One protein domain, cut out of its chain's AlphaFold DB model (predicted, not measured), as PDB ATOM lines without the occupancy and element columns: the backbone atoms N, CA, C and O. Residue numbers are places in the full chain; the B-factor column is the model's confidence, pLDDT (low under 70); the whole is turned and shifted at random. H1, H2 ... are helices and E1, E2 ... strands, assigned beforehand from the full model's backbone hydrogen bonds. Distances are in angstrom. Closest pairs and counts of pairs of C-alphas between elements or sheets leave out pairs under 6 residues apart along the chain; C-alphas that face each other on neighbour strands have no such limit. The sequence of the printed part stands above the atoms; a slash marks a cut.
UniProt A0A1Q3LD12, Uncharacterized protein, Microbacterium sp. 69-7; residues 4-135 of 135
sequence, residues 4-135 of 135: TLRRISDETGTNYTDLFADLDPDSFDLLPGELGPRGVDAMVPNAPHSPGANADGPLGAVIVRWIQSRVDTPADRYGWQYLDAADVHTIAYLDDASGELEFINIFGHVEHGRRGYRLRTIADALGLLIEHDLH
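This is residues 4 to 135 of the 135 residues of an uncharacterized protein of Microbacterium sp. 69-7 (UniProt A0A1Q3LD12). A long wall of antiparallel strands is built of the sheet E5 E6 E7 and, where E7 runs on into E8, the small sheet E4 E9 E8, with the hairpin E2 E3 continuing it beyond E4. H2 and H3 cover one face of E5 E6 E7, H3 near the middle of the whole, and a ribbon of the first and last strands, E1 and E10, passes beside E3. The printed part has 132 residues with three named helices and ten named strands, in the order E1 H1 E2 E3 E4 H2 E5 E6 E7 E8 E9 H3 E10; the class is mixed, helices and strands. It is compact, with a radius of gyration of the C-alphas of 15.2 A and spans of 45 by 33 by 25 A.

E1, residues 4 to 9, is the antiparallel neighbour of E10, residues 129 to 134, with N 6 and O 131 at 2.9 A, within hydrogen-bond range. H1, residues 17 to 20, only just touches H2, residues 57 to 68, with 3 pairs of C-alphas within 8 A, the closest those of Leu 19 and Val 62 at 7.0 A; H2 uses residues 58 to 62 alone. E2, residues 29 to 31, and E3, residues 39 to 41, form a hairpin, with N 29 and O 41 at 2.8 A. The closest C-alphas of E3 and E10, Val 40 and His 132, are 7.6 A apart. E3 runs on into E4, residues 43 to 45, at 39 degrees. E5, residues 78 to 83, E6, residues 88 to 94, and E7, residues 101 to 107, form a meander, each strand the antiparallel neighbour of the one before; N 81 and O 90 are 2.9 A apart, N 91 and O 104 2.8 A. H2 is on this sheet at a height of 10.0 A, over E5 and E6, along the strands at 8 degrees to E6 on the local plane. E7 runs on into E8, residues 109 to 111, at 9 degrees. E9, residues 114 to 118, is the inner strand between E4 and E8, antiparallel to both, with N 44 and O 117 at 2.8 A and N 109 and O 116 at 2.8 A. H3, residues 119 to 126, and E7 come closest at the C-alphas of Ala 125 and Ile 104, 6.5 A. H2 and H3 are close but not clearly touching, at a shallow tilt of 31 degrees, the same way. In H2 and H3 every O i to N i+4 pair is within hydrogen-bond range; H1 is too short for one.

E1 begins at C-alpha 4 (14.491, -26.362, 61.584). From first to last C-alpha, H2 measures 16.5 A, E5 17.0 A, E6 19.8 A, E7 19.5 A and E10 16.5 A. E10 ends at C-alpha 134 (13.032, -20.945, 57.799).

The farthest C-alphas, Asp 76 and His 135, are 45.5 A apart. The printed part has no cut, and the link E4 to H2, 11 residues, is long. The mean pLDDT of the printed part is 84.4; residues 36, 71 to 77, 85 to 86, 96 and 135 are under 70.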
ATOM      1  N   THR A   4      13.601 -25.736  60.600       80.12
ATOM      2  CA  THR A   4      14.491 -26.362  61.584       80.12
ATOM      3  C   THR A   4      14.266 -25.733  62.954       80.12
ATOM      4  O   THR A   4      14.373 -24.514  63.103       80.12
ATOM      5  N   LEU A   5      13.975 -26.552  63.969       81.56
ATOM      6  CA  LEU A   5      14.050 -26.120  65.365       81.56
ATOM      7  C   LEU A   5      15.516 -25.874  65.727       81.56
ATOM      8  O   LEU A   5      16.336 -26.788  65.657       81.56
ATOM      9  N   ARG A   6      15.850 -24.645  66.119       86.94
ATOM     10  CA  ARG A   6      17.209 -24.288  66.541       86.94
ATOM     11  C   ARG A   6      17.424 -24.540  68.019       86.94
ATOM     12  O   ARG A   6      18.452 -25.093  68.406       86.94
ATOM     13  N   ARG A   7      16.484 -24.068  68.839       92.81
ATOM     14  CA  ARG A   7      16.621 -24.107  70.289       92.81
ATOM     15  C   ARG A   7      15.271 -24.020  70.976       92.81
ATOM     16  O   ARG A   7      14.421 -23.228  70.587       92.81
ATOM     17  N   ILE A   8      15.119 -24.796  72.039       94.25
ATOM     18  CA  ILE A   8      14.035 -24.658  73.007       94.25
ATOM     19  C   ILE A   8      14.666 -24.418  74.376       94.25
ATOM     20  O   ILE A   8      15.474 -25.232  74.830       94.25
ATOM     21  N   SER A   9      14.340 -23.298  75.019       96.56
ATOM     22  CA  SER A   9      14.893 -22.935  76.329       96.56
ATOM     23  C   SER A   9      13.911 -22.179  77.208       96.56
ATOM     24  O   SER A   9      12.998 -21.555  76.690       96.56
ATOM     25  N   ASP A  10      14.112 -22.200  78.523       94.38
ATOM     26  CA  ASP A  10      13.362 -21.351  79.458       94.38
ATOM     27  C   ASP A  10      14.141 -20.069  79.817       94.38
ATOM     28  O   ASP A  10      15.265 -19.846  79.357       94.38
ATOM     29  N   GLU A  11      13.539 -19.220  80.651       91.69
ATOM     30  CA  GLU A  11      14.130 -17.963  81.134       91.69
ATOM     31  C   GLU A  11      15.421 -18.142  81.950       91.69
ATOM     32  O   GLU A  11      16.240 -17.226  82.012       91.69
ATOM     33  N   THR A  12      15.645 -19.330  82.525       89.62
ATOM     34  CA  THR A  12      16.881 -19.669  83.254       89.62
ATOM     35  C   THR A  12      18.034 -20.008  82.301       89.62
ATOM     36  O   THR A  12      19.184 -20.141  82.718       89.62
ATOM     37  N   GLY A  13      17.744 -20.152  81.003       92.81
ATOM     38  CA  GLY A  13      18.696 -20.558  79.971       92.81
ATOM     39  C   GLY A  13      18.828 -22.074  79.805       92.81
ATOM     40  O   GLY A  13      19.606 -22.519  78.949       92.81
ATOM     41  N   THR A  14      18.060 -22.865  80.562       95.56
ATOM     42  CA  THR A  14      18.027 -24.330  80.458       95.56
ATOM     43  C   THR A  14      17.560 -24.754  79.071       95.56
ATOM     44  O   THR A  14      16.616 -24.188  78.531       95.56
ATOM     45  N   ASN A  15      18.237 -25.737  78.472       95.31
ATOM     46  CA  ASN A  15      17.957 -26.221  77.120       95.31
ATOM     47  C   ASN A  15      17.117 -27.514  77.154       95.31
ATOM     48  O   ASN A  15      17.414 -28.441  77.911       95.31
ATOM     49  N   TYR A  16      16.092 -27.574  76.306       95.62
ATOM     50  CA  TYR A  16      15.156 -28.693  76.159       95.62
ATOM     51  C   TYR A  16      15.168 -29.300  74.750       95.62
ATOM     52  O   TYR A  16      14.425 -30.235  74.488       95.62
ATOM     53  N   THR A  17      15.973 -28.768  73.828       93.44
ATOM     54  CA  THR A  17      15.939 -29.111  72.393       93.44
ATOM     55  C   THR A  17      16.115 -30.609  72.139       93.44
ATOM     56  O   THR A  17      15.455 -31.168  71.272       93.44
ATOM     57  N   ASP A  18      16.963 -31.276  72.922       92.69
ATOM     58  CA  ASP A  18      17.192 -32.724  72.855       92.69
ATOM     59  C   ASP A  18      15.940 -33.554  73.176       92.69
ATOM     60  O   ASP A  18      15.790 -34.644  72.633       92.69
ATOM     61  N   LEU A  19      15.017 -33.034  73.994       93.38
ATOM     62  CA  LEU A  19      13.756 -33.707  74.330       93.38
ATOM     63  C   LEU A  19      12.727 -33.671  73.190       93.38
ATOM     64  O   LEU A  19      11.712 -34.355  73.274       93.38
ATOM     65  N   PHE A  20      12.986 -32.884  72.142       91.12
ATOM     66  CA  PHE A  20      12.126 -32.730  70.965       91.12
ATOM     67  C   PHE A  20      12.851 -33.092  69.659       91.12
ATOM     68  O   PHE A  20      12.374 -32.774  68.569       91.12
ATOM     69  N   ALA A  21      14.027 -33.721  69.747       87.50
ATOM     70  CA  ALA A  21      14.878 -34.015  68.594       87.50
ATOM     71  C   ALA A  21      14.293 -35.080  67.645       87.50
ATOM     72  O   ALA A  21      14.781 -35.240  66.528       87.50
ATOM     73  N   ASP A  22      13.280 -35.821  68.090       83.94
ATOM     74  CA  ASP A  22      12.575 -36.856  67.336       83.94
ATOM     75  C   ASP A  22      11.328 -36.342  66.599       83.94
ATOM     76  O   ASP A  22      10.697 -37.109  65.867       83.94
ATOM     77  N   LEU A  23      10.974 -35.060  66.755       87.31
ATOM     78  CA  LEU A  23       9.883 -34.456  65.996       87.31
ATOM     79  C   LEU A  23      10.250 -34.357  64.513       87.31
ATOM     80  O   LEU A  23      11.297 -33.824  64.143       87.31
ATOM     81  N   ASP A  24       9.349 -34.841  63.662       84.38
ATOM     82  CA  ASP A  24       9.497 -34.769  62.212       84.38
ATOM     83  C   ASP A  24       9.436 -33.297  61.751       84.38
ATOM     84  O   ASP A  24       8.433 -32.630  62.032       84.38
ATOM     85  N   PRO A  25      10.453 -32.765  61.043       81.50
ATOM     86  CA  PRO A  25      10.427 -31.413  60.480       81.50
ATOM     87  C   PRO A  25       9.197 -31.119  59.612       81.50
ATOM     88  O   PRO A  25       8.736 -29.976  59.574       81.50
ATOM     89  N   ASP A  26       8.631 -32.138  58.961       82.25
ATOM     90  CA  ASP A  26       7.436 -31.992  58.124       82.25
ATOM     91  C   ASP A  26       6.135 -31.938  58.949       82.25
ATOM     92  O   ASP A  26       5.074 -31.616  58.416       82.25
ATOM     93  N   SER A  27       6.200 -32.220  60.257       84.81
ATOM     94  CA  SER A  27       5.056 -32.133  61.177       84.81
ATOM     95  C   SER A  27       4.849 -30.745  61.790       84.81
ATOM     96  O   SER A  27       3.906 -30.558  62.563       84.81
ATOM     97  N   PHE A  28       5.718 -29.778  61.473       88.81
ATOM     98  CA  PHE A  28       5.625 -28.434  62.031       88.81
ATOM     99  C   PHE A  28       4.625 -27.557  61.280       88.81
ATOM    100  O   PHE A  28       4.778 -27.258  60.095       88.81
ATOM    101  N   ASP A  29       3.664 -27.040  62.033       88.88
ATOM    102  CA  ASP A  29       2.740 -26.006  61.603       88.88
ATOM    103  C   ASP A  29       3.362 -24.623  61.825       88.88
ATOM    104  O   ASP A  29       3.772 -24.263  62.933       88.88
ATOM    105  N   LEU A  30       3.403 -23.808  60.770       87.25
ATOM    106  CA  LEU A  30       3.813 -22.410  60.866       87.25
ATOM    107  C   LEU A  30       2.655 -21.548  61.352       87.25
ATOM    108  O   LEU A  30       1.636 -21.414  60.673       87.25
ATOM    109  N   LEU A  31       2.840 -20.904  62.502       84.19
ATOM    110  CA  LEU A  31       1.851 -19.989  63.049       84.19
ATOM    111  C   LEU A  31       1.949 -18.639  62.321       84.19
ATOM    112  O   LEU A  31       3.013 -18.003  62.349       84.19
ATOM    113  N   PRO A  32       0.871 -18.185  61.659       79.25
ATOM    114  CA  PRO A  32       0.904 -16.971  60.859       79.25
ATOM    115  C   PRO A  32       1.102 -15.730  61.734       79.25
ATOM    116  O   PRO A  32       0.616 -15.638  62.859       79.25
ATOM    117  N   GLY A  33       1.783 -14.735  61.178       75.38
ATOM    118  CA  GLY A  33       1.903 -13.399  61.744       75.38
ATOM    119  C   GLY A  33       1.912 -12.337  60.649       75.38
ATOM    120  O   GLY A  33       2.077 -12.639  59.470       75.38
ATOM    121  N   GLU A  34       1.733 -11.073  61.039       70.12
ATOM    122  CA  GLU A  34       1.536  -9.952  60.100       70.12
ATOM    123  C   GLU A  34       2.691  -9.741  59.104       70.12
ATOM    124  O   GLU A  34       2.481  -9.173  58.037       70.12
ATOM    125  N   LEU A  35       3.903 -10.192  59.441       72.50
ATOM    126  CA  LEU A  35       5.122 -10.026  58.635       72.50
ATOM    127  C   LEU A  35       5.721 -11.371  58.175       72.50
ATOM    128  O   LEU A  35       6.847 -11.402  57.685       72.50
ATOM    129  N   GLY A  36       4.995 -12.478  58.353       65.25
ATOM    130  CA  GLY A  36       5.492 -13.845  58.171       65.25
ATOM    131  C   GLY A  36       5.245 -14.723  59.404       65.25
ATOM    132  O   GLY A  36       4.605 -14.265  60.355       65.25
ATOM    133  N   PRO A  37       5.717 -15.983  59.404       72.12
ATOM    134  CA  PRO A  37       5.525 -16.893  60.527       72.12
ATOM    135  C   PRO A  37       6.103 -16.306  61.818       72.12
ATOM    136  O   PRO A  37       7.260 -15.890  61.848       72.12
ATOM    137  N   ARG A  38       5.290 -16.242  62.877       76.00
ATOM    138  CA  ARG A  38       5.705 -15.745  64.205       76.00
ATOM    139  C   ARG A  38       6.043 -16.868  65.180       76.00
ATOM    140  O   ARG A  38       6.541 -16.600  66.267       76.00
ATOM    141  N   GLY A  39       5.773 -18.111  64.804       83.31
ATOM    142  CA  GLY A  39       6.025 -19.255  65.653       83.31
ATOM    143  C   GLY A  39       5.818 -20.566  64.923       83.31
ATOM    144  O   GLY A  39       5.419 -20.606  63.759       83.31
ATOM    145  N   VAL A  40       6.078 -21.632  65.663       90.44
ATOM    146  CA  VAL A  40       5.938 -23.012  65.210       90.44
ATOM    147  C   VAL A  40       5.105 -23.784  66.209       90.44
ATOM    148  O   VAL A  40       5.172 -23.529  67.415       90.44
ATOM    149  N   ASP A  41       4.339 -24.734  65.718       92.25
ATOM    150  CA  ASP A  41       3.676 -25.725  66.543       92.25
ATOM    151  C   ASP A  41       3.874 -27.104  65.922       92.25
ATOM    152  O   ASP A  41       4.205 -27.216  64.747       92.25
ATOM    153  N   ALA A  42       3.741 -28.145  66.725       91.75
ATOM    154  CA  ALA A  42       3.837 -29.521  66.271       91.75
ATOM    155  C   ALA A  42       3.139 -30.426  67.276       91.75
ATOM    156  O   ALA A  42       3.045 -30.114  68.469       91.75
ATOM    157  N   MET A  43       2.688 -31.576  66.794       91.25
ATOM    158  CA  MET A  43       2.205 -32.632  67.664       91.25
ATOM    159  C   MET A  43       3.397 -33.359  68.290       91.25
ATOM    160  O   MET A  43       4.138 -34.048  67.595       91.25
ATOM    161  N   VAL A  44       3.551 -33.243  69.608       90.44
ATOM    162  CA  VAL A  44       4.499 -34.024  70.409       90.44
ATOM    163  C   VAL A  44       3.816 -35.334  70.802       90.44
ATOM    164  O   VAL A  44       2.880 -35.306  71.609       90.44
ATOM    165  N   PRO A  45       4.210 -36.490  70.241       87.81
ATOM    166  CA  PRO A  45       3.532 -37.749  70.524       87.81
ATOM    167  C   PRO A  45       3.694 -38.148  71.992       87.81
ATOM    168  O   PRO A  45       4.790 -38.058  72.543       87.81
ATOM    169  N   ASN A  46       2.636 -38.678  72.612       86.25
ATOM    170  CA  ASN A  46       2.764 -39.332  73.915       86.25
ATOM    171  C   ASN A  46       3.341 -40.747  73.720       86.25
ATOM    172  O   ASN A  46       2.619 -41.740  73.785       86.25
ATOM    173  N   ALA A  47       4.629 -40.828  73.371       84.56
ATOM    174  CA  ALA A  47       5.355 -42.065  73.098       84.56
ATOM    175  C   ALA A  47       6.300 -42.405  74.270       84.56
ATOM    176  O   ALA A  47       7.400 -41.860  74.333       84.56
ATOM    177  N   PRO A  48       5.939 -43.337  75.177       79.81
ATOM    178  CA  PRO A  48       6.725 -43.640  76.384       79.81
ATOM    179  C   PRO A  48       8.122 -44.220  76.123       79.81
ATOM    180  O   PRO A  48       8.922 -44.360  77.041       79.81
ATOM    181  N   HIS A  49       8.401 -44.612  74.880       83.06
ATOM    182  CA  HIS A  49       9.668 -45.205  74.458       83.06
ATOM    183  C   HIS A  49      10.468 -44.288  73.528       83.06
ATOM    184  O   HIS A  49      11.421 -44.756  72.902       83.06
ATOM    185  N   SER A  50      10.082 -43.012  73.385       82.56
ATOM    186  CA  SER A  50      10.909 -42.068  72.637       82.56
ATOM    187  C   SER A  50      12.258 -41.871  73.345       82.56
ATOM    188  O   SER A  50      12.326 -41.960  74.573       82.56
ATOM    189  N   PRO A  51      13.351 -41.597  72.609       82.44
ATOM    190  CA  PRO A  51      14.665 -41.378  73.216       82.44
ATOM    191  C   PRO A  51      14.697 -40.264  74.277       82.44
ATOM    192  O   PRO A  51      15.530 -40.316  75.177       82.44
ATOM    193  N   GLY A  52      13.800 -39.276  74.176       82.81
ATOM    194  CA  GLY A  52      13.659 -38.176  75.135       82.81
ATOM    195  C   GLY A  52      12.718 -38.457  76.315       82.81
ATOM    196  O   GLY A  52      12.586 -37.601  77.185       82.81
ATOM    197  N   ALA A  53      12.049 -39.613  76.371       87.44
ATOM    198  CA  ALA A  53      11.117 -39.943  77.448       87.44
ATOM    199  C   ALA A  53      11.823 -40.400  78.736       87.44
ATOM    200  O   ALA A  53      12.876 -41.038  78.707       87.44
ATOM    201  N   ASN A  54      11.202 -40.115  79.885       87.38
ATOM    202  CA  ASN A  54      11.577 -40.690  81.179       87.38
ATOM    203  C   ASN A  54      10.545 -41.752  81.621       87.38
ATOM    204  O   ASN A  54       9.696 -42.172  80.835       87.38
ATOM    205  N   ALA A  55      10.609 -42.188  82.886       83.50
ATOM    206  CA  ALA A  55       9.669 -43.166  83.450       83.50
ATOM    207  C   ALA A  55       8.193 -42.727  83.372       83.50
ATOM    208  O   ALA A  55       7.306 -43.577  83.356       83.50
ATOM    209  N   ASP A  56       7.949 -41.422  83.273       79.19
ATOM    210  CA  ASP A  56       6.629 -40.814  83.186       79.19
ATOM    211  C   ASP A  56       6.301 -40.305  81.765       79.19
ATOM    212  O   ASP A  56       5.336 -39.566  81.558       79.19
ATOM    213  N   GLY A  57       7.108 -40.690  80.769       84.44
ATOM    214  CA  GLY A  57       6.912 -40.366  79.359       84.44
ATOM    215  C   GLY A  57       7.639 -39.100  78.872       84.44
ATOM    216  O   GLY A  57       8.457 -38.511  79.584       84.44
ATOM    217  N   PRO A  58       7.377 -38.674  77.623       86.56
ATOM    218  CA  PRO A  58       8.064 -37.537  77.003       86.56
ATOM    219  C   PRO A  58       7.758 -36.211  77.708       86.56
ATOM    220  O   PRO A  58       8.671 -35.444  78.001       86.56
ATOM    221  N   LEU A  59       6.492 -35.957  78.064       90.12
ATOM    222  CA  LEU A  59       6.138 -34.741  78.801       90.12
ATOM    223  C   LEU A  59       6.665 -34.771  80.243       90.12
ATOM    224  O   LEU A  59       7.118 -33.746  80.748       90.12
ATOM    225  N   GLY A  60       6.697 -35.946  80.882       88.62
ATOM    226  CA  GLY A  60       7.328 -36.125  82.189       88.62
ATOM    227  C   GLY A  60       8.798 -35.697  82.195       88.62
ATOM    228  O   GLY A  60       9.226 -34.988  83.104       88.62
ATOM    229  N   ALA A  61       9.561 -36.041  81.152       90.62
ATOM    230  CA  ALA A  61      10.960 -35.629  81.026       90.62
ATOM    231  C   ALA A  61      11.126 -34.103  80.939       90.62
ATOM    232  O   ALA A  61      12.010 -33.541  81.590       90.62
ATOM    233  N   VAL A  62      10.252 -33.429  80.182       93.06
ATOM    234  CA  VAL A  62      10.232 -31.961  80.077       93.06
ATOM    235  C   VAL A  62       9.900 -31.332  81.430       93.06
ATOM    236  O   VAL A  62      10.628 -30.449  81.876       93.06
ATOM    237  N   ILE A  63       8.857 -31.818  82.112       91.62
ATOM    238  CA  ILE A  63       8.425 -31.317  83.426       91.62
ATOM    239  C   ILE A  63       9.527 -31.497  84.469       91.62
ATOM    240  O   ILE A  63       9.846 -30.560  85.191       91.62
ATOM    241  N   VAL A  64      10.149 -32.677  84.537       89.31
ATOM    242  CA  VAL A  64      11.231 -32.941  85.495       89.31
ATOM    243  C   VAL A  64      12.406 -31.997  85.261       89.31
ATOM    244  O   VAL A  64      12.919 -31.426  86.222       89.31
ATOM    245  N   ARG A  65      12.808 -31.781  84.003       91.62
ATOM    246  CA  ARG A  65      13.885 -30.836  83.683       91.62
ATOM    247  C   ARG A  65      13.499 -29.391  84.008       91.62
ATOM    248  O   ARG A  65      14.332 -28.646  84.513       91.62
ATOM    249  N   TRP A  66      12.244 -29.023  83.769       91.94
ATOM    250  CA  TRP A  66      11.696 -27.702  84.081       91.94
ATOM    251  C   TRP A  66      11.637 -27.412  85.577       91.94
ATOM    252  O   TRP A  66      11.953 -26.303  86.006       91.94
ATOM    253  N   ILE A  67      11.291 -28.415  86.382       86.81
ATOM    254  CA  ILE A  67      11.384 -28.324  87.837       86.81
ATOM    255  C   ILE A  67      12.858 -28.160  88.216       86.81
ATOM    256  O   ILE A  67      13.204 -27.209  88.900       86.81
ATOM    257  N   GLN A  68      13.753 -29.019  87.718       86.62
ATOM    258  CA  GLN A  68      15.185 -28.971  88.046       86.62
ATOM    259  C   GLN A  68      15.857 -27.632  87.719       86.62
ATOM    260  O   GLN A  68      16.751 -27.230  88.461       86.62
ATOM    261  N   SER A  69      15.432 -26.925  86.669       88.25
ATOM    262  CA  SER A  69      15.969 -25.594  86.354       88.25
ATOM    263  C   SER A  69      15.576 -24.507  87.361       88.25
ATOM    264  O   SER A  69      16.183 -23.440  87.370       88.25
ATOM    265  N   ARG A  70      14.604 -24.789  88.237       81.25
ATOM    266  CA  ARG A  70      14.077 -23.889  89.278       81.25
ATOM    267  C   ARG A  70      14.476 -24.302  90.699       81.25
ATOM    268  O   ARG A  70      14.191 -23.578  91.645       81.25
ATOM    269  N   VAL A  71      15.147 -25.445  90.867       66.81
ATOM    270  CA  VAL A  71      15.415 -26.117  92.162       66.81
ATOM    271  C   VAL A  71      16.640 -25.557  92.909       66.81
ATOM    272  O   VAL A  71      17.278 -26.247  93.699       66.81
ATOM    273  N   ASP A  72      16.909 -24.254  92.805       62.38
ATOM    274  CA  ASP A  72      17.608 -23.580  93.918       62.38
ATOM    275  C   ASP A  72      16.746 -23.610  95.212       62.38
ATOM    276  O   ASP A  72      17.227 -23.320  96.310       62.38
ATOM    277  N   THR A  73      15.477 -24.025  95.100       54.59
ATOM    278  CA  THR A  73      14.501 -24.244  96.173       54.59
ATOM    279  C   THR A  73      14.332 -25.727  96.570       54.59
ATOM    280  O   THR A  73      14.424 -26.615  95.724       54.59
ATOM    281  N   PRO A  74      14.065 -26.041  97.858       56.38
ATOM    282  CA  PRO A  74      13.989 -27.419  98.350       56.38
ATOM    283  C   PRO A  74      12.846 -28.247  97.729       56.38
ATOM    284  O   PRO A  74      11.810 -27.729  97.314       56.38
ATOM    285  N   ALA A  75      13.054 -29.570  97.675       59.03
ATOM    286  CA  ALA A  75      12.191 -30.549  96.999       59.03
ATOM    287  C   ALA A  75      10.754 -30.662  97.558       59.03
ATOM    288  O   ALA A  75       9.937 -31.381  96.994       59.03
ATOM    289  N   ASP A  76      10.438 -29.974  98.656       65.38
ATOM    290  CA  ASP A  76       9.100 -29.873  99.243       65.38
ATOM    291  C   ASP A  76       8.212 -28.812  98.567       65.38
ATOM    292  O   ASP A  76       7.022 -28.733  98.872       65.38
ATOM    293  N   ARG A  77       8.759 -28.017  97.637       66.38
ATOM    294  CA  ARG A  77       8.043 -26.913  96.969       66.38
ATOM    295  C   ARG A  77       7.411 -27.257  95.626       66.38
ATOM    296  O   ARG A  77       6.681 -26.431  95.088       66.38
ATOM    297  N   TYR A  78       7.665 -28.453  95.097       75.31
ATOM    298  CA  TYR A  78       7.174 -28.875  93.788       75.31
ATOM    299  C   TYR A  78       6.601 -30.288  93.858       75.31
ATOM    300  O   TYR A  78       7.219 -31.208  94.393       75.31
ATOM    301  N   GLY A  79       5.428 -30.473  93.267       79.94
ATOM    302  CA  GLY A  79       4.820 -31.776  93.049       79.94
ATOM    303  C   GLY A  79       4.117 -31.787  91.704       79.94
ATOM    304  O   GLY A  79       3.659 -30.756  91.224       79.94
ATOM    305  N   TRP A  80       4.022 -32.945  91.066       84.75
ATOM    306  CA  TRP A  80       3.262 -33.049  89.828       84.75
ATOM    307  C   TRP A  80       2.581 -34.408  89.722       84.75
ATOM    308  O   TRP A  80       3.015 -35.390  90.325       84.75
ATOM    309  N   GLN A  81       1.473 -34.440  88.989       83.88
ATOM    310  CA  GLN A  81       0.652 -35.625  88.797       83.88
ATOM    311  C   GLN A  81       0.226 -35.739  87.333       83.88
ATOM    312  O   GLN A  81      -0.111 -34.748  86.685       83.88
ATOM    313  N   TYR A  82       0.205 -36.973  86.835       81.19
ATOM    314  CA  TYR A  82      -0.381 -37.332  85.551       81.19
ATOM    315  C   TYR A  82      -1.754 -37.987  85.750       81.19
ATOM    316  O   TYR A  82      -1.900 -38.926  86.539       81.19
ATOM    317  N   LEU A  83      -2.763 -37.498  85.027       76.50
ATOM    318  CA  LEU A  83      -4.102 -38.076  84.956       76.50
ATOM    319  C   LEU A  83      -4.322 -38.719  83.579       76.50
ATOM    320  O   LEU A  83      -4.733 -38.061  82.622       76.50
ATOM    321  N   ASP A  84      -4.108 -40.032  83.512       71.88
ATOM    322  CA  ASP A  84      -4.129 -40.812  82.265       71.88
ATOM    323  C   ASP A  84      -5.474 -40.798  81.521       71.88
ATOM    324  O   ASP A  84      -5.535 -40.773  80.290       71.88
ATOM    325  N   ALA A  85      -6.580 -40.741  82.268       67.06
ATOM    326  CA  ALA A  85      -7.927 -40.734  81.698       67.06
ATOM    327  C   ALA A  85      -8.212 -39.506  80.811       67.06
ATOM    328  O   ALA A  85      -9.145 -39.548  80.009       67.06
ATOM    329  N   ALA A  86      -7.434 -38.429  80.960       67.69
ATOM    330  CA  ALA A  86      -7.625 -37.172  80.244       67.69
ATOM    331  C   ALA A  86      -6.340 -36.638  79.581       67.69
ATOM    332  O   ALA A  86      -6.372 -35.532  79.049       67.69
ATOM    333  N   ASP A  87      -5.231 -37.392  79.618       77.38
ATOM    334  CA  ASP A  87      -3.894 -36.916  79.228       77.38
ATOM    335  C   ASP A  87      -3.560 -35.551  79.858       77.38
ATOM    336  O   ASP A  87      -3.135 -34.624  79.176       77.38
ATOM    337  N   VAL A  88      -3.824 -35.373  81.154       82.56
ATOM    338  CA  VAL A  88      -3.556 -34.095  81.830       82.56
ATOM    339  C   VAL A  88      -2.344 -34.239  82.729       82.56
ATOM    340  O   VAL A  88      -2.307 -35.123  83.584       82.56
ATOM    341  N   HIS A  89      -1.377 -33.340  82.568       86.50
ATOM    342  CA  HIS A  89      -0.322 -33.135  83.552       86.50
ATOM    343  C   HIS A  89      -0.644 -31.899  84.379       86.50
ATOM    344  O   HIS A  89      -0.807 -30.809  83.830       86.50
ATOM    345  N   THR A  90      -0.705 -32.073  85.693       87.06
ATOM    346  CA  THR A  90      -0.857 -30.978  86.648       87.06
ATOM    347  C   THR A  90       0.430 -30.846  87.443       87.06
ATOM    348  O   THR A  90       0.868 -31.802  88.081       87.06
ATOM    349  N   ILE A  91       1.025 -29.661  87.419       88.62
ATOM    350  CA  ILE A  91       2.185 -29.291  88.227       88.62
ATOM    351  C   ILE A  91       1.678 -28.344  89.306       88.62
ATOM    352  O   ILE A  91       1.025 -27.355  88.988       88.62
ATOM    353  N   ALA A  92       1.961 -28.655  90.562       86.69
ATOM    354  CA  ALA A  92       1.735 -27.784  91.700       86.69
ATOM    355  C   ALA A  92       3.090 -27.257  92.180       86.69
ATOM    356  O   ALA A  92       4.006 -28.050  92.427       86.69
ATOM    357  N   TYR A  93       3.225 -25.942  92.314       84.69
ATOM    358  CA  TYR A  93       4.452 -25.345  92.826       84.69
ATOM    359  C   TYR A  93       4.185 -24.160  93.743       84.69
ATOM    360  O   TYR A  93       3.202 -23.446  93.579       84.69
ATOM    361  N   LEU A  94       5.047 -23.986  94.740       79.56
ATOM    362  CA  LEU A  94       5.015 -22.833  95.629       79.56
ATOM    363  C   LEU A  94       5.834 -21.706  94.995       79.56
ATOM    364  O   LEU A  94       7.049 -21.848  94.863       79.56
ATOM    365  N   ASP A  95       5.179 -20.616  94.604       72.88
ATOM    366  CA  ASP A  95       5.867 -19.446  94.063       72.88
ATOM    367  C   ASP A  95       6.587 -18.679  95.183       72.88
ATOM    368  O   ASP A  95       6.012 -18.357  96.225       72.88
ATOM    369  N   ASP A  96       7.863 -18.370  94.966       68.25
ATOM    370  CA  ASP A  96       8.706 -17.697  95.954       68.25
ATOM    371  C   ASP A  96       8.368 -16.206  96.090       68.25
ATOM    372  O   ASP A  96       8.601 -15.618  97.150       68.25
ATOM    373  N   ALA A  97       7.832 -15.583  95.035       72.94
ATOM    374  CA  ALA A  97       7.504 -14.162  95.042       72.94
ATOM    375  C   ALA A  97       6.203 -13.871  95.809       72.94
ATOM    376  O   ALA A  97       6.137 -12.900  96.568       72.94
ATOM    377  N   SER A  98       5.182 -14.706  95.622       74.88
ATOM    378  CA  SER A  98       3.863 -14.571  96.248       74.88
ATOM    379  C   SER A  98       3.697 -15.410  97.520       74.88
ATOM    380  O   SER A  98       2.904 -15.049  98.390       74.88
ATOM    381  N   GLY A  99       4.445 -16.509  97.661       76.50
ATOM    382  CA  GLY A  99       4.220 -17.514  98.700       76.50
ATOM    383  C   GLY A  99       2.938 -18.328  98.495       76.50
ATOM    384  O   GLY A  99       2.494 -19.000  99.430       76.50
ATOM    385  N   GLU A 100       2.320 -18.250  97.313       82.75
ATOM    386  CA  GLU A 100       1.083 -18.951  96.973       82.75
ATOM    387  C   GLU A 100       1.357 -20.261  96.224       82.75
ATOM    388  O   GLU A 100       2.383 -20.442  95.567       82.75
ATOM    389  N   LEU A 101       0.425 -21.211  96.360       83.81
ATOM    390  CA  LEU A 101       0.454 -22.462  95.609       83.81
ATOM    391  C   LEU A 101      -0.166 -22.234  94.229       83.81
ATOM    392  O   LEU A 101      -1.371 -21.995  94.118       83.81
ATOM    393  N   GLU A 102       0.645 -22.373  93.191       86.19
ATOM    394  CA  GLU A 102       0.237 -22.246  91.800       86.19
ATOM    395  C   GLU A 102       0.087 -23.608  91.118       86.19
ATOM    396  O   GLU A 102       0.737 -24.594  91.475       86.19
ATOM    397  N   PHE A 103      -0.790 -23.656  90.109       88.44
ATOM    398  CA  PHE A 103      -1.088 -24.864  89.345       88.44
ATOM    399  C   PHE A 103      -0.936 -24.624  87.845       88.44
ATOM    400  O   PHE A 103      -1.640 -23.796  87.266       88.44
ATOM    401  N   ILE A 104      -0.092 -25.423  87.199       90.44
ATOM    402  CA  ILE A 104       0.051 -25.467  85.742       90.44
ATOM    403  C   ILE A 104      -0.626 -26.738  85.244       90.44
ATOM    404  O   ILE A 104      -0.284 -27.836  85.677       90.44
ATOM    405  N   ASN A 105      -1.579 -26.596  84.322       90.25
ATOM    406  CA  ASN A 105      -2.248 -27.724  83.680       90.25
ATOM    407  C   ASN A 105      -1.875 -27.779  82.202       90.25
ATOM    408  O   ASN A 105      -2.161 -26.849  81.449       90.25
ATOM    409  N   ILE A 106      -1.277 -28.891  81.788       92.06
ATOM    410  CA  ILE A 106      -0.971 -29.184  80.390       92.06
ATOM    411  C   ILE A 106      -1.955 -30.250  79.929       92.06
ATOM    412  O   ILE A 106      -1.938 -31.382  80.416       92.06
ATOM    413  N   PHE A 107      -2.834 -29.861  79.012       89.38
ATOM    414  CA  PHE A 107      -3.876 -30.728  78.481       89.38
ATOM    415  C   PHE A 107      -3.377 -31.460  77.244       89.38
ATOM    416  O   PHE A 107      -2.812 -30.853  76.329       89.38
ATOM    417  N   GLY A 108      -3.624 -32.762  77.210       88.44
ATOM    418  CA  GLY A 108      -3.374 -33.577  76.044       88.44
ATOM    419  C   GLY A 108      -4.241 -33.170  74.867       88.44
ATOM    420  O   GLY A 108      -5.296 -32.541  74.979       88.44
ATOM    421  N   HIS A 109      -3.755 -33.551  73.701       89.44
ATOM    422  CA  HIS A 109      -4.356 -33.291  72.417       89.44
ATOM    423  C   HIS A 109      -4.552 -34.615  71.681       89.44
ATOM    424  O   HIS A 109      -3.735 -35.535  71.790       89.44
ATOM    425  N   VAL A 110      -5.644 -34.715  70.925       87.25
ATOM    426  CA  VAL A 110      -5.917 -35.864  70.061       87.25
ATOM    427  C   VAL A 110      -6.104 -35.362  68.646       87.25
ATOM    428  O   VAL A 110      -7.054 -34.641  68.353       87.25
ATOM    429  N   GLU A 111      -5.212 -35.789  67.763       84.56
ATOM    430  CA  GLU A 111      -5.204 -35.385  66.364       84.56
ATOM    431  C   GLU A 111      -4.976 -36.616  65.482       84.56
ATOM    432  O   GLU A 111      -4.084 -37.424  65.736       84.56
ATOM    433  N   HIS A 112      -5.836 -36.812  64.476       84.75
ATOM    434  CA  HIS A 112      -5.798 -37.975  63.574       84.75
ATOM    435  C   HIS A 112      -5.694 -39.340  64.298       84.75
ATOM    436  O   HIS A 112      -5.047 -40.270  63.817       84.75
ATOM    437  N   GLY A 113      -6.320 -39.467  65.475       81.12
ATOM    438  CA  GLY A 113      -6.298 -40.690  66.289       81.12
ATOM    439  C   GLY A 113      -5.000 -40.930  67.071       81.12
ATOM    440  O   GLY A 113      -4.857 -41.984  67.687       81.12
ATOM    441  N   ARG A 114      -4.059 -39.976  67.075       82.12
ATOM    442  CA  ARG A 114      -2.831 -40.017  67.879       82.12
ATOM    443  C   ARG A 114      -2.986 -39.117  69.106       82.12
ATOM    444  O   ARG A 114      -3.397 -37.967  68.974       82.12
ATOM    445  N   ARG A 115      -2.665 -39.653  70.291       86.88
ATOM    446  CA  ARG A 115      -2.629 -38.914  71.567       86.88
ATOM    447  C   ARG A 115      -1.252 -38.270  71.747       86.88
ATOM    448  O   ARG A 115      -0.232 -38.879  71.415       86.88
ATOM    449  N   GLY A 116      -1.218 -37.051  72.259       89.31
ATOM    450  CA  GLY A 116       0.010 -36.282  72.430       89.31
ATOM    451  C   GLY A 116      -0.259 -34.925  73.054       89.31
ATOM    452  O   GLY A 116      -1.267 -34.741  73.727       89.31
ATOM    453  N   TYR A 117       0.630 -33.976  72.806       91.88
ATOM    454  CA  TYR A 117       0.544 -32.606  73.300       91.88
ATOM    455  C   TYR A 117       0.954 -31.648  72.187       91.88
ATOM    456  O   TYR A 117       1.814 -31.977  71.373       91.88
ATOM    457  N   ARG A 118       0.376 -30.448  72.149       92.81
ATOM    458  CA  ARG A 118       0.855 -29.413  71.228       92.81
ATOM    459  C   ARG A 118       2.117 -28.782  71.803       92.81
ATOM    460  O   ARG A 118       2.126 -28.367  72.965       92.81
ATOM    461  N   LEU A 119       3.170 -28.698  70.994       93.44
ATOM    462  CA  LEU A 119       4.442 -28.085  71.375       93.44
ATOM    463  C   LEU A 119       4.225 -26.666  71.911       93.44
ATOM    464  O   LEU A 119       4.824 -26.287  72.914       93.44
ATOM    465  N   ARG A 120       3.324 -25.901  71.282       92.00
ATOM    466  CA  ARG A 120       2.975 -24.555  71.736       92.00
ATOM    467  C   ARG A 120       2.297 -24.552  73.100       92.00
ATOM    468  O   ARG A 120       2.669 -23.752  73.943       92.00
ATOM    469  N   THR A 121       1.378 -25.482  73.356       92.56
ATOM    470  CA  THR A 121       0.733 -25.616  74.671       92.56
ATOM    471  C   THR A 121       1.746 -25.932  75.768       92.56
ATOM    472  O   THR A 121       1.670 -25.343  76.841       92.56
ATOM    473  N   ILE A 122       2.717 -26.812  75.501       94.50
ATOM    474  CA  ILE A 122       3.810 -27.088  76.446       94.50
ATOM    475  C   ILE A 122       4.641 -25.822  76.672       94.50
ATOM    476  O   ILE A 122       4.913 -25.457  77.813       94.50
ATOM    477  N   ALA A 123       5.035 -25.151  75.588       94.00
ATOM    478  CA  ALA A 123       5.874 -23.966  75.653       94.00
ATOM    479  C   ALA A 123       5.207 -22.820  76.416       94.00
ATOM    480  O   ALA A 123       5.833 -22.232  77.289       94.00
ATOM    481  N   ASP A 124       3.933 -22.549  76.150       92.75
ATOM    482  CA  ASP A 124       3.192 -21.476  76.808       92.75
ATOM    483  C   ASP A 124       2.963 -21.791  78.294       92.75
ATOM    484  O   ASP A 124       3.115 -20.913  79.139       92.75
ATOM    485  N   ALA A 125       2.658 -23.050  78.633       93.06
ATOM    486  CA  ALA A 125       2.436 -23.473  80.016       93.06
ATOM    487  C   ALA A 125       3.708 -23.419  80.877       93.06
ATOM    488  O   ALA A 125       3.631 -23.168  82.076       93.06
ATOM    489  N   LEU A 126       4.870 -23.675  80.271       92.75
ATOM    490  CA  LEU A 126       6.157 -23.770  80.963       92.75
ATOM    491  C   LEU A 126       7.068 -22.552  80.725       92.75
ATOM    492  O   LEU A 126       8.195 -22.523  81.221       92.75
ATOM    493  N   GLY A 127       6.619 -21.551  79.966       92.81
ATOM    494  CA  GLY A 127       7.431 -20.381  79.621       92.81
ATOM    495  C   GLY A 127       8.659 -20.718  78.764       92.81
ATOM    496  O   GLY A 127       9.733 -20.152  78.968       92.81
ATOM    497  N   LEU A 128       8.531 -21.662  77.825       95.00
ATOM    498  CA  LEU A 128       9.615 -22.038  76.915       95.00
ATOM    499  C   LEU A 128       9.631 -21.134  75.676       95.00
ATOM    500  O   LEU A 128       8.637 -20.972  74.968       95.00
ATOM    501  N   LEU A 129      10.807 -20.610  75.357       94.38
ATOM    502  CA  LEU A 129      11.105 -19.937  74.105       94.38
ATOM    503  C   LEU A 129      11.495 -20.964  73.039       94.38
ATOM    504  O   LEU A 129      12.352 -21.813  73.275       94.38
ATOM    505  N   ILE A 130      10.889 -20.851  71.853       92.88
ATOM    506  CA  ILE A 130      11.171 -21.718  70.703       92.88
ATOM    507  C   ILE A 130      11.800 -20.889  69.583       92.88
ATOM    508  O   ILE A 130      11.122 -20.130  68.887       92.88
ATOM    509  N   GLU A 131      13.098 -21.074  69.394       91.44
ATOM    510  CA  GLU A 131      13.870 -20.510  68.294       91.44
ATOM    511  C   GLU A 131      13.843 -21.471  67.104       91.44
ATOM    512  O   GLU A 131      14.127 -22.667  67.234       91.44
ATOM    513  N   HIS A 132      13.515 -20.949  65.927       87.69
ATOM    514  CA  HIS A 132      13.392 -21.727  64.702       87.69
ATOM    515  C   HIS A 132      13.926 -20.949  63.503       87.69
ATOM    516  O   HIS A 132      13.988 -19.720  63.514       87.69
ATOM    517  N   ASP A 133      14.275 -21.699  62.467       83.38
ATOM    518  CA  ASP A 133      14.749 -21.198  61.189       83.38
ATOM    519  C   ASP A 133      13.822 -21.607  60.051       83.38
ATOM    520  O   ASP A 133      13.307 -22.727  60.016       83.38
ATOM    521  N   LEU A 134      13.698 -20.707  59.077       77.44
ATOM    522  CA  LEU A 134      13.032 -20.945  57.799       77.44
ATOM    523  C   LEU A 134      14.083 -20.930  56.695       77.44
ATOM    524  O   LEU A 134      14.793 -19.930  56.555       77.44
ATOM    525  N   HIS A 135      14.230 -22.034  55.959       67.12
ATOM    526  CA  HIS A 135      15.153 -22.161  54.822       67.12
ATOM    527  C   HIS A 135      14.404 -22.570  53.542       67.12
ATOM    528  O   HIS A 135      13.407 -23.335  53.613       67.12
TER     529      HIS A 135